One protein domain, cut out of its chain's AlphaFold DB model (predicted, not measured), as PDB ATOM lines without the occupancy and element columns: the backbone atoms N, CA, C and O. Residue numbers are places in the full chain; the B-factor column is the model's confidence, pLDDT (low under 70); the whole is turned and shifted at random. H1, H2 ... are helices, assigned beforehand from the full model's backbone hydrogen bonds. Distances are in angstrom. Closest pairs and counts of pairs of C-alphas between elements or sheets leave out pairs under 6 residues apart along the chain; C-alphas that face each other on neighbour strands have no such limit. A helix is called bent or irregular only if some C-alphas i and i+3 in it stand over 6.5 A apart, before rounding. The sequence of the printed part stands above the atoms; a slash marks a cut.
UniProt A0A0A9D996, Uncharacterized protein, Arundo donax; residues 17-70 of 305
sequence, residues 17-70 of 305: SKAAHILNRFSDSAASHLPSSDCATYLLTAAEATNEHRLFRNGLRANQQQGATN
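AT A GLANCE: This is residues 17 to 70 of the 305 residues of an uncharacterized protein of Arundo donax (UniProt A0A0A9D996). One long helix, H2, makes the length of a rod, and a much shorter helix, H1, lies side by side with part of it, so that the two form a lopsided helical hairpin. The far part of H2, residues 55 to 70, sticks out beyond H1 as a free helical arm. The printed part has 54 residues with two named helices, H1 then H2 along the chain, and no named strand; its class is all helix. It is extended, with a radius of gyration of the C-alphas of 15.9 A, and the C-alphas span 53 by 16 by 9 A.

HOW THE PARTS SIT: H2, residues 37 to 70, is the longest helix, with 34 residues. H1, residues 17 to 28, touches H2, and H2 touches H1 with residues 40 to 54 alone. The closest C-alphas of the two helices are those of Ala 20 and Ala 47, 4.4 A apart, and 24 pairs of C-alphas are within 8 A. Their lines stand at a shallow tilt of 16 degrees, and they run opposite ways. The two form a helical hairpin, and the link between them is short, with 8 residues. Residues 55 to 70, which belong to H2, stand free. In both H1 and H2, every O i to N i+4 pair is within hydrogen-bond range.

IN THESE COORDINATES: H2 measures 49.9 A from C-alpha 37 at (-127.828, 45.553, 92.453) to C-alpha 70 at (-108.968, 53.282, 46.909). H1 has 12 residues and measures 16.7 A from its first C-alpha, that of Ser 17 at (-112.287, 54.082, 76.769), to its last, that of Asp 28. Neither helix is bent.

THE WHOLE: The two C-alphas farthest apart are those of Pro 35 and Asn 70, at 53.2 A. Without residues 55 to 70, the body of 38 residues spans 28 by 16 by 8 A. The printed part has no cut. The mean pLDDT of the printed part is 90.2, and residues 68 to 70 are under 70.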
ATOM      1  N   SER A  17    -113.015  55.032  75.915       96.31
ATOM      2  CA  SER A  17    -112.287  54.082  76.769       96.31
ATOM      3  C   SER A  17    -112.235  54.516  78.228       96.31
ATOM      4  O   SER A  17    -112.465  53.703  79.118       96.31
ATOM      5  N   LYS A  18    -111.964  55.801  78.480       97.19
ATOM      6  CA  LYS A  18    -111.933  56.333  79.842       97.19
ATOM      7  C   LYS A  18    -113.321  56.296  80.480       97.19
ATOM      8  O   LYS A  18    -113.429  55.922  81.641       97.19
ATOM      9  N   ALA A  19    -114.364  56.637  79.726       97.06
ATOM     10  CA  ALA A  19    -115.743  56.566  80.200       97.06
ATOM     11  C   ALA A  19    -116.146  55.133  80.590       97.06
ATOM     12  O   ALA A  19    -116.591  54.924  81.716       97.06
ATOM     13  N   ALA A  20    -115.913  54.143  79.719       97.06
ATOM     14  CA  ALA A  20    -116.213  52.738  80.011       97.06
ATOM     15  C   ALA A  20    -115.452  52.233  81.248       97.06
ATOM     16  O   ALA A  20    -116.027  51.579  82.115       97.06
ATOM     17  N   HIS A  21    -114.172  52.598  81.374       96.31
ATOM     18  CA  HIS A  21    -113.366  52.229  82.534       96.31
ATOM     19  C   HIS A  21    -113.895  52.834  83.843       96.31
ATOM     20  O   HIS A  21    -113.928  52.150  84.863       96.31
ATOM     21  N   ILE A  22    -114.325  54.101  83.821       96.00
ATOM     22  CA  ILE A  22    -114.921  54.759  84.992       96.00
ATOM     23  C   ILE A  22    -116.220  54.060  85.396       96.00
ATOM     24  O   ILE A  22    -116.414  53.814  86.582       96.00
ATOM     25  N   LEU A  23    -117.081  53.721  84.431       95.50
ATOM     26  CA  LEU A  23    -118.350  53.043  84.699       95.50
ATOM     27  C   LEU A  23    -118.136  51.669  85.350       95.50
ATOM     28  O   LEU A  23    -118.725  51.417  86.395       95.50
ATOM     29  N   ASN A  24    -117.226  50.849  84.809       95.31
ATOM     30  CA  ASN A  24    -116.878  49.545  85.391       95.31
ATOM     31  C   ASN A  24    -116.270  49.680  86.792       95.31
ATOM     32  O   ASN A  24    -116.676  49.014  87.738       95.31
ATOM     33  N   ARG A  25    -115.314  50.597  86.974       95.38
ATOM     34  CA  ARG A  25    -114.737  50.809  88.309       95.38
ATOM     35  C   ARG A  25    -115.767  51.291  89.314       95.38
ATOM     36  O   ARG A  25    -115.657  50.961  90.489       95.38
ATOM     37  N   PHE A  26    -116.725  52.100  88.877       94.81
ATOM     38  CA  PHE A  26    -117.775  52.584  89.753       94.81
ATOM     39  C   PHE A  26    -118.771  51.474  90.105       94.81
ATOM     40  O   PHE A  26    -119.147  51.390  91.269       94.81
ATOM     41  N   SER A  27    -119.140  50.593  89.166       92.94
ATOM     42  CA  SER A  27    -119.996  49.435  89.473       92.94
ATOM     43  C   SER A  27    -119.339  48.465  90.454       92.94
ATOM     44  O   SER A  27    -120.014  47.963  91.349       92.94
ATOM     45  N   ASP A  28    -118.027  48.257  90.329       90.44
ATOM     46  CA  ASP A  28    -117.281  47.295  91.151       90.44
ATOM     47  C   ASP A  28    -116.827  47.888  92.494       90.44
ATOM     48  O   ASP A  28    -116.372  47.177  93.394       90.44
ATOM     49  N   SER A  29    -116.916  49.212  92.652       91.94
ATOM     50  CA  SER A  29    -116.449  49.882  93.859       91.94
ATOM     51  C   SER A  29    -117.381  49.608  95.036       91.94
ATOM     52  O   SER A  29    -118.558  49.965  95.013       91.94
ATOM     53  N   ALA A  30    -116.815  49.108  96.135       77.69
ATOM     54  CA  ALA A  30    -117.516  48.998  97.417       77.69
ATOM     55  C   ALA A  30    -117.957  50.366  97.989       77.69
ATOM     56  O   ALA A  30    -118.857  50.426  98.822       77.69
ATOM     57  N   ALA A  31    -117.348  51.464  97.528       83.75
ATOM     58  CA  ALA A  31    -117.681  52.834  97.926       83.75
ATOM     59  C   ALA A  31    -118.737  53.493  97.019       83.75
ATOM     60  O   ALA A  31    -119.055  54.669  97.191       83.75
ATOM     61  N   SER A  32    -119.278  52.767  96.036       80.81
ATOM     62  CA  SER A  32    -120.287  53.300  95.113       80.81
ATOM     63  C   SER A  32    -121.643  53.546  95.778       80.81
ATOM     64  O   SER A  32    -122.440  54.320  95.251       80.81
ATOM     65  N   HIS A  33    -121.896  52.907  96.932       86.69
ATOM     66  CA  HIS A  33    -123.138  53.002  97.708       86.69
ATOM     67  C   HIS A  33    -124.396  52.952  96.825       86.69
ATOM     68  O   HIS A  33    -125.366  53.682  97.052       86.69
ATOM     69  N   LEU A  34    -124.360  52.109  95.785       87.19
ATOM     70  CA  LEU A  34    -125.463  51.984  94.847       87.19
ATOM     71  C   LEU A  34    -126.713  51.495  95.590       87.19
ATOM     72  O   LEU A  34    -126.626  50.577  96.407       87.19
ATOM     73  N   PRO A  35    -127.884  52.091  95.322       85.44
ATOM     74  CA  PRO A  35    -129.094  51.806  96.084       85.44
ATOM     75  C   PRO A  35    -129.657  50.396  95.831       85.44
ATOM     76  O   PRO A  35    -130.474  49.928  96.620       85.44
ATOM     77  N   SER A  36    -129.242  49.722  94.751       88.38
ATOM     78  CA  SER A  36    -129.583  48.327  94.451       88.38
ATOM     79  C   SER A  36    -128.554  47.668  93.522       88.38
ATOM     80  O   SER A  36    -127.783  48.353  92.844       88.38
ATOM     81  N   SER A  37    -128.583  46.333  93.446       85.19
ATOM     82  CA  SER A  37    -127.828  45.553  92.453       85.19
ATOM     83  C   SER A  37    -128.205  45.916  91.017       85.19
ATOM     84  O   SER A  37    -127.343  45.940  90.145       85.19
ATOM     85  N   ASP A  38    -129.468  46.268  90.771       92.19
ATOM     86  CA  ASP A  38    -129.939  46.653  89.437       92.19
ATOM     87  C   ASP A  38    -129.214  47.903  88.929       92.19
ATOM     88  O   ASP A  38    -128.890  47.997  87.747       92.19
ATOM     89  N   CYS A  39    -128.888  48.849  89.820       90.12
ATOM     90  CA  CYS A  39    -128.079  50.014  89.462       90.12
ATOM     91  C   CYS A  39    -126.676  49.627  88.981       90.12
ATOM     92  O   CYS A  39    -126.178  50.248  88.041       90.12
ATOM     93  N   ALA A  40    -126.056  48.604  89.575       91.44
ATOM     94  CA  ALA A  40    -124.764  48.097  89.115       91.44
ATOM     95  C   ALA A  40    -124.889  47.462  87.722       91.44
ATOM     96  O   ALA A  40    -124.079  47.758  86.845       91.44
ATOM     97  N   THR A  41    -125.953  46.691  87.479       94.25
ATOM     98  CA  THR A  41    -126.254  46.128  86.154       94.25
ATOM     99  C   THR A  41    -126.414  47.221  85.100       94.25
ATOM    100  O   THR A  41    -125.797  47.138  84.041       94.25
ATOM    101  N   TYR A  42    -127.166  48.289  85.387       95.31
ATOM    102  CA  TYR A  42    -127.318  49.407  84.449       95.31
ATOM    103  C   TYR A  42    -125.987  50.088  84.113       95.31
ATOM    104  O   TYR A  42    -125.758  50.451  82.958       95.31
ATOM    105  N   LEU A  43    -125.105  50.259  85.101       95.25
ATOM    106  CA  LEU A  43    -123.775  50.832  84.884       95.25
ATOM    107  C   LEU A  43    -122.894  49.919  84.032       95.25
ATOM    108  O   LEU A  43    -122.208  50.414  83.136       95.25
ATOM    109  N   LEU A  44    -122.961  48.608  84.261       95.44
ATOM    110  CA  LEU A  44    -122.233  47.621  83.471       95.44
ATOM    111  C   LEU A  44    -122.720  47.605  82.015       95.44
ATOM    112  O   LEU A  44    -121.910  47.706  81.095       95.44
ATOM    113  N   THR A  45    -124.037  47.603  81.791       97.38
ATOM    114  CA  THR A  45    -124.623  47.724  80.445       97.38
ATOM    115  C   THR A  45    -124.224  49.039  79.771       97.38
ATOM    116  O   THR A  45    -123.920  49.068  78.578       97.38
ATOM    117  N   ALA A  46    -124.174  50.145  80.518       97.50
ATOM    118  CA  ALA A  46    -123.706  51.422  79.983       97.50
ATOM    119  C   ALA A  46    -122.213  51.384  79.608       97.50
ATOM    120  O   ALA A  46    -121.814  51.970  78.595       97.50
ATOM    121  N   ALA A  47    -121.383  50.691  80.391       97.19
ATOM    122  CA  ALA A  47    -119.967  50.503  80.092       97.19
ATOM    123  C   ALA A  47    -119.764  49.660  78.822       97.19
ATOM    124  O   ALA A  47    -118.964  50.033  77.959       97.19
ATOM    125  N   GLU A  48    -120.531  48.580  78.673       97.69
ATOM    126  CA  GLU A  48    -120.545  47.730  77.480       97.69
ATOM    127  C   GLU A  48    -120.964  48.523  76.235       97.69
ATOM    128  O   GLU A  48    -120.205  48.603  75.270       97.69
ATOM    129  N   ALA A  49    -122.090  49.240  76.296       98.19
ATOM    130  CA  ALA A  49    -122.547  50.096  75.199       98.19
ATOM    131  C   ALA A  49    -121.514  51.176  74.821       98.19
ATOM    132  O   ALA A  49    -121.348  51.525  73.649       98.19
ATOM    133  N   THR A  50    -120.777  51.700  75.805       97.88
ATOM    134  CA  THR A  50    -119.696  52.669  75.568       97.88
ATOM    135  C   THR A  50    -118.520  52.034  74.817       97.88
ATOM    136  O   THR A  50    -117.935  52.670  73.932       97.88
ATOM    137  N   ASN A  51    -118.180  50.781  75.131       97.31
ATOM    138  CA  ASN A  51    -117.161  50.022  74.408       97.31
ATOM    139  C   ASN A  51    -117.602  49.688  72.980       97.31
ATOM    140  O   ASN A  51    -116.815  49.897  72.054       97.31
ATOM    141  N   GLU A  52    -118.850  49.274  72.783       97.62
ATOM    142  CA  GLU A  52    -119.414  49.028  71.452       97.62
ATOM    143  C   GLU A  52    -119.382  50.290  70.587       97.62
ATOM    144  O   GLU A  52    -118.913  50.281  69.448       97.62
ATOM    145  N   HIS A  53    -119.753  51.436  71.159       97.19
ATOM    146  CA  HIS A  53    -119.652  52.712  70.459       97.19
ATOM    147  C   HIS A  53    -118.198  53.051  70.082       97.19
ATOM    148  O   HIS A  53    -117.932  53.593  69.002       97.19
ATOM    149  N   ARG A  54    -117.220  52.714  70.931       96.25
ATOM    150  CA  ARG A  54    -115.799  52.885  70.594       96.25
ATOM    151  C   ARG A  54    -115.408  52.022  69.395       96.25
ATOM    152  O   ARG A  54    -114.758  52.540  68.485       96.25
ATOM    153  N   LEU A  55    -115.797  50.748  69.388       95.94
ATOM    154  CA  LEU A  55    -115.511  49.822  68.290       95.94
ATOM    155  C   LEU A  55    -116.160  50.295  66.989       95.94
ATOM    156  O   LEU A  55    -115.478  50.404  65.971       95.94
ATOM    157  N   PHE A  56    -117.425  50.705  67.050       96.69
ATOM    158  CA  PHE A  56    -118.139  51.278  65.917       96.69
ATOM    159  C   PHE A  56    -117.410  52.494  65.324       96.69
ATOM    160  O   PHE A  56    -117.171  52.557  64.117       96.69
ATOM    161  N   ARG A  57    -116.967  53.442  66.162       95.19
ATOM    162  CA  ARG A  57    -116.208  54.620  65.696       95.19
ATOM    163  C   ARG A  57    -114.857  54.258  65.089       95.19
ATOM    164  O   ARG A  57    -114.390  54.960  64.194       95.19
ATOM    165  N   ASN A  58    -114.213  53.208  65.589       93.06
ATOM    166  CA  ASN A  58    -112.973  52.706  65.011       93.06
ATOM    167  C   ASN A  58    -113.228  52.082  63.634       93.06
ATOM    168  O   ASN A  58    -112.524  52.433  62.690       93.06
ATOM    169  N   GLY A  59    -114.274  51.262  63.503       94.69
ATOM    170  CA  GLY A  59    -114.691  50.679  62.227       94.69
ATOM    171  C   GLY A  59    -115.038  51.738  61.178       94.69
ATOM    172  O   GLY A  59    -114.548  51.674  60.054       94.69
ATOM    173  N   LEU A  60    -115.789  52.781  61.554       92.75
ATOM    174  CA  LEU A  60    -116.100  53.894  60.648       92.75
ATOM    175  C   LEU A  60    -114.844  54.608  60.130       92.75
ATOM    176  O   LEU A  60    -114.767  54.933  58.946       92.75
ATOM    177  N   ARG A  61    -113.856  54.848  61.001       89.62
ATOM    178  CA  ARG A  61    -112.590  55.480  60.600       89.62
ATOM    179  C   ARG A  61    -111.779  54.595  59.664       89.62
ATOM    180  O   ARG A  61    -111.265  55.106  58.675       89.62
ATOM    181  N   ALA A  62    -111.691  53.300  59.958       87.25
ATOM    182  CA  ALA A  62    -110.986  52.347  59.105       87.25
ATOM    183  C   ALA A  62    -111.613  52.288  57.703       87.25
ATOM    184  O   ALA A  62    -110.905  52.409  56.707       87.25
ATOM    185  N   ASN A  63    -112.945  52.222  57.624       84.06
ATOM    186  CA  ASN A  63    -113.662  52.207  56.347       84.06
ATOM    187  C   ASN A  63    -113.477  53.513  55.562       84.06
ATOM    188  O   ASN A  63    -113.306  53.488  54.345       84.06
ATOM    189  N   GLN A  64    -113.471  54.664  56.242       84.81
ATOM    190  CA  GLN A  64    -113.221  55.951  55.592       84.81
ATOM    191  C   GLN A  64    -111.794  56.047  55.038       84.81
ATOM    192  O   GLN A  64    -111.595  56.580  53.949       84.81
ATOM    193  N   GLN A  65    -110.811  55.518  55.767       80.50
ATOM    194  CA  GLN A  65    -109.422  55.471  55.311       80.50
ATOM    195  C   GLN A  65    -109.266  54.545  54.103       80.50
ATOM    196  O   GLN A  65    -108.648  54.950  53.127       80.50
ATOM    197  N   GLN A  66    -109.903  53.372  54.111       75.31
ATOM    198  CA  GLN A  66    -109.914  52.467  52.957       75.31
ATOM    199  C   GLN A  66    -110.604  53.088  51.732       75.31
ATOM    200  O   GLN A  66    -110.120  52.959  50.610       75.31
ATOM    201  N   GLY A  67    -111.722  53.797  51.920       70.69
ATOM    202  CA  GLY A  67    -112.386  54.525  50.834       70.69
ATOM    203  C   GLY A  67    -111.508  55.633  50.239       70.69
ATOM    204  O   GLY A  67    -111.516  55.835  49.028       70.69
ATOM    205  N   ALA A  68    -110.715  56.311  51.073       64.56
ATOM    206  CA  ALA A  68    -109.770  57.328  50.620       64.56
ATOM    207  C   ALA A  68    -108.569  56.724  49.874       64.56
ATOM    208  O   ALA A  68    -108.183  57.251  48.835       64.56
ATOM    209  N   THR A  69    -108.010  55.604  50.345       63.22
ATOM    210  CA  THR A  69    -106.872  54.948  49.675       63.22
ATOM    211  C   THR A  69    -107.259  54.310  48.340       63.22
ATOM    212  O   THR A  69    -106.442  54.274  47.430       63.22
ATOM    213  N   ASN A  70    -108.500  53.832  48.187       61.19
ATOM    214  CA  ASN A  70    -108.968  53.282  46.909       61.19
ATOM    215  C   ASN A  70    -109.171  54.361  45.830       61.19
ATOM    216  O   ASN A  70    -109.045  54.058  44.651       61.19
TER     217      ASN A  70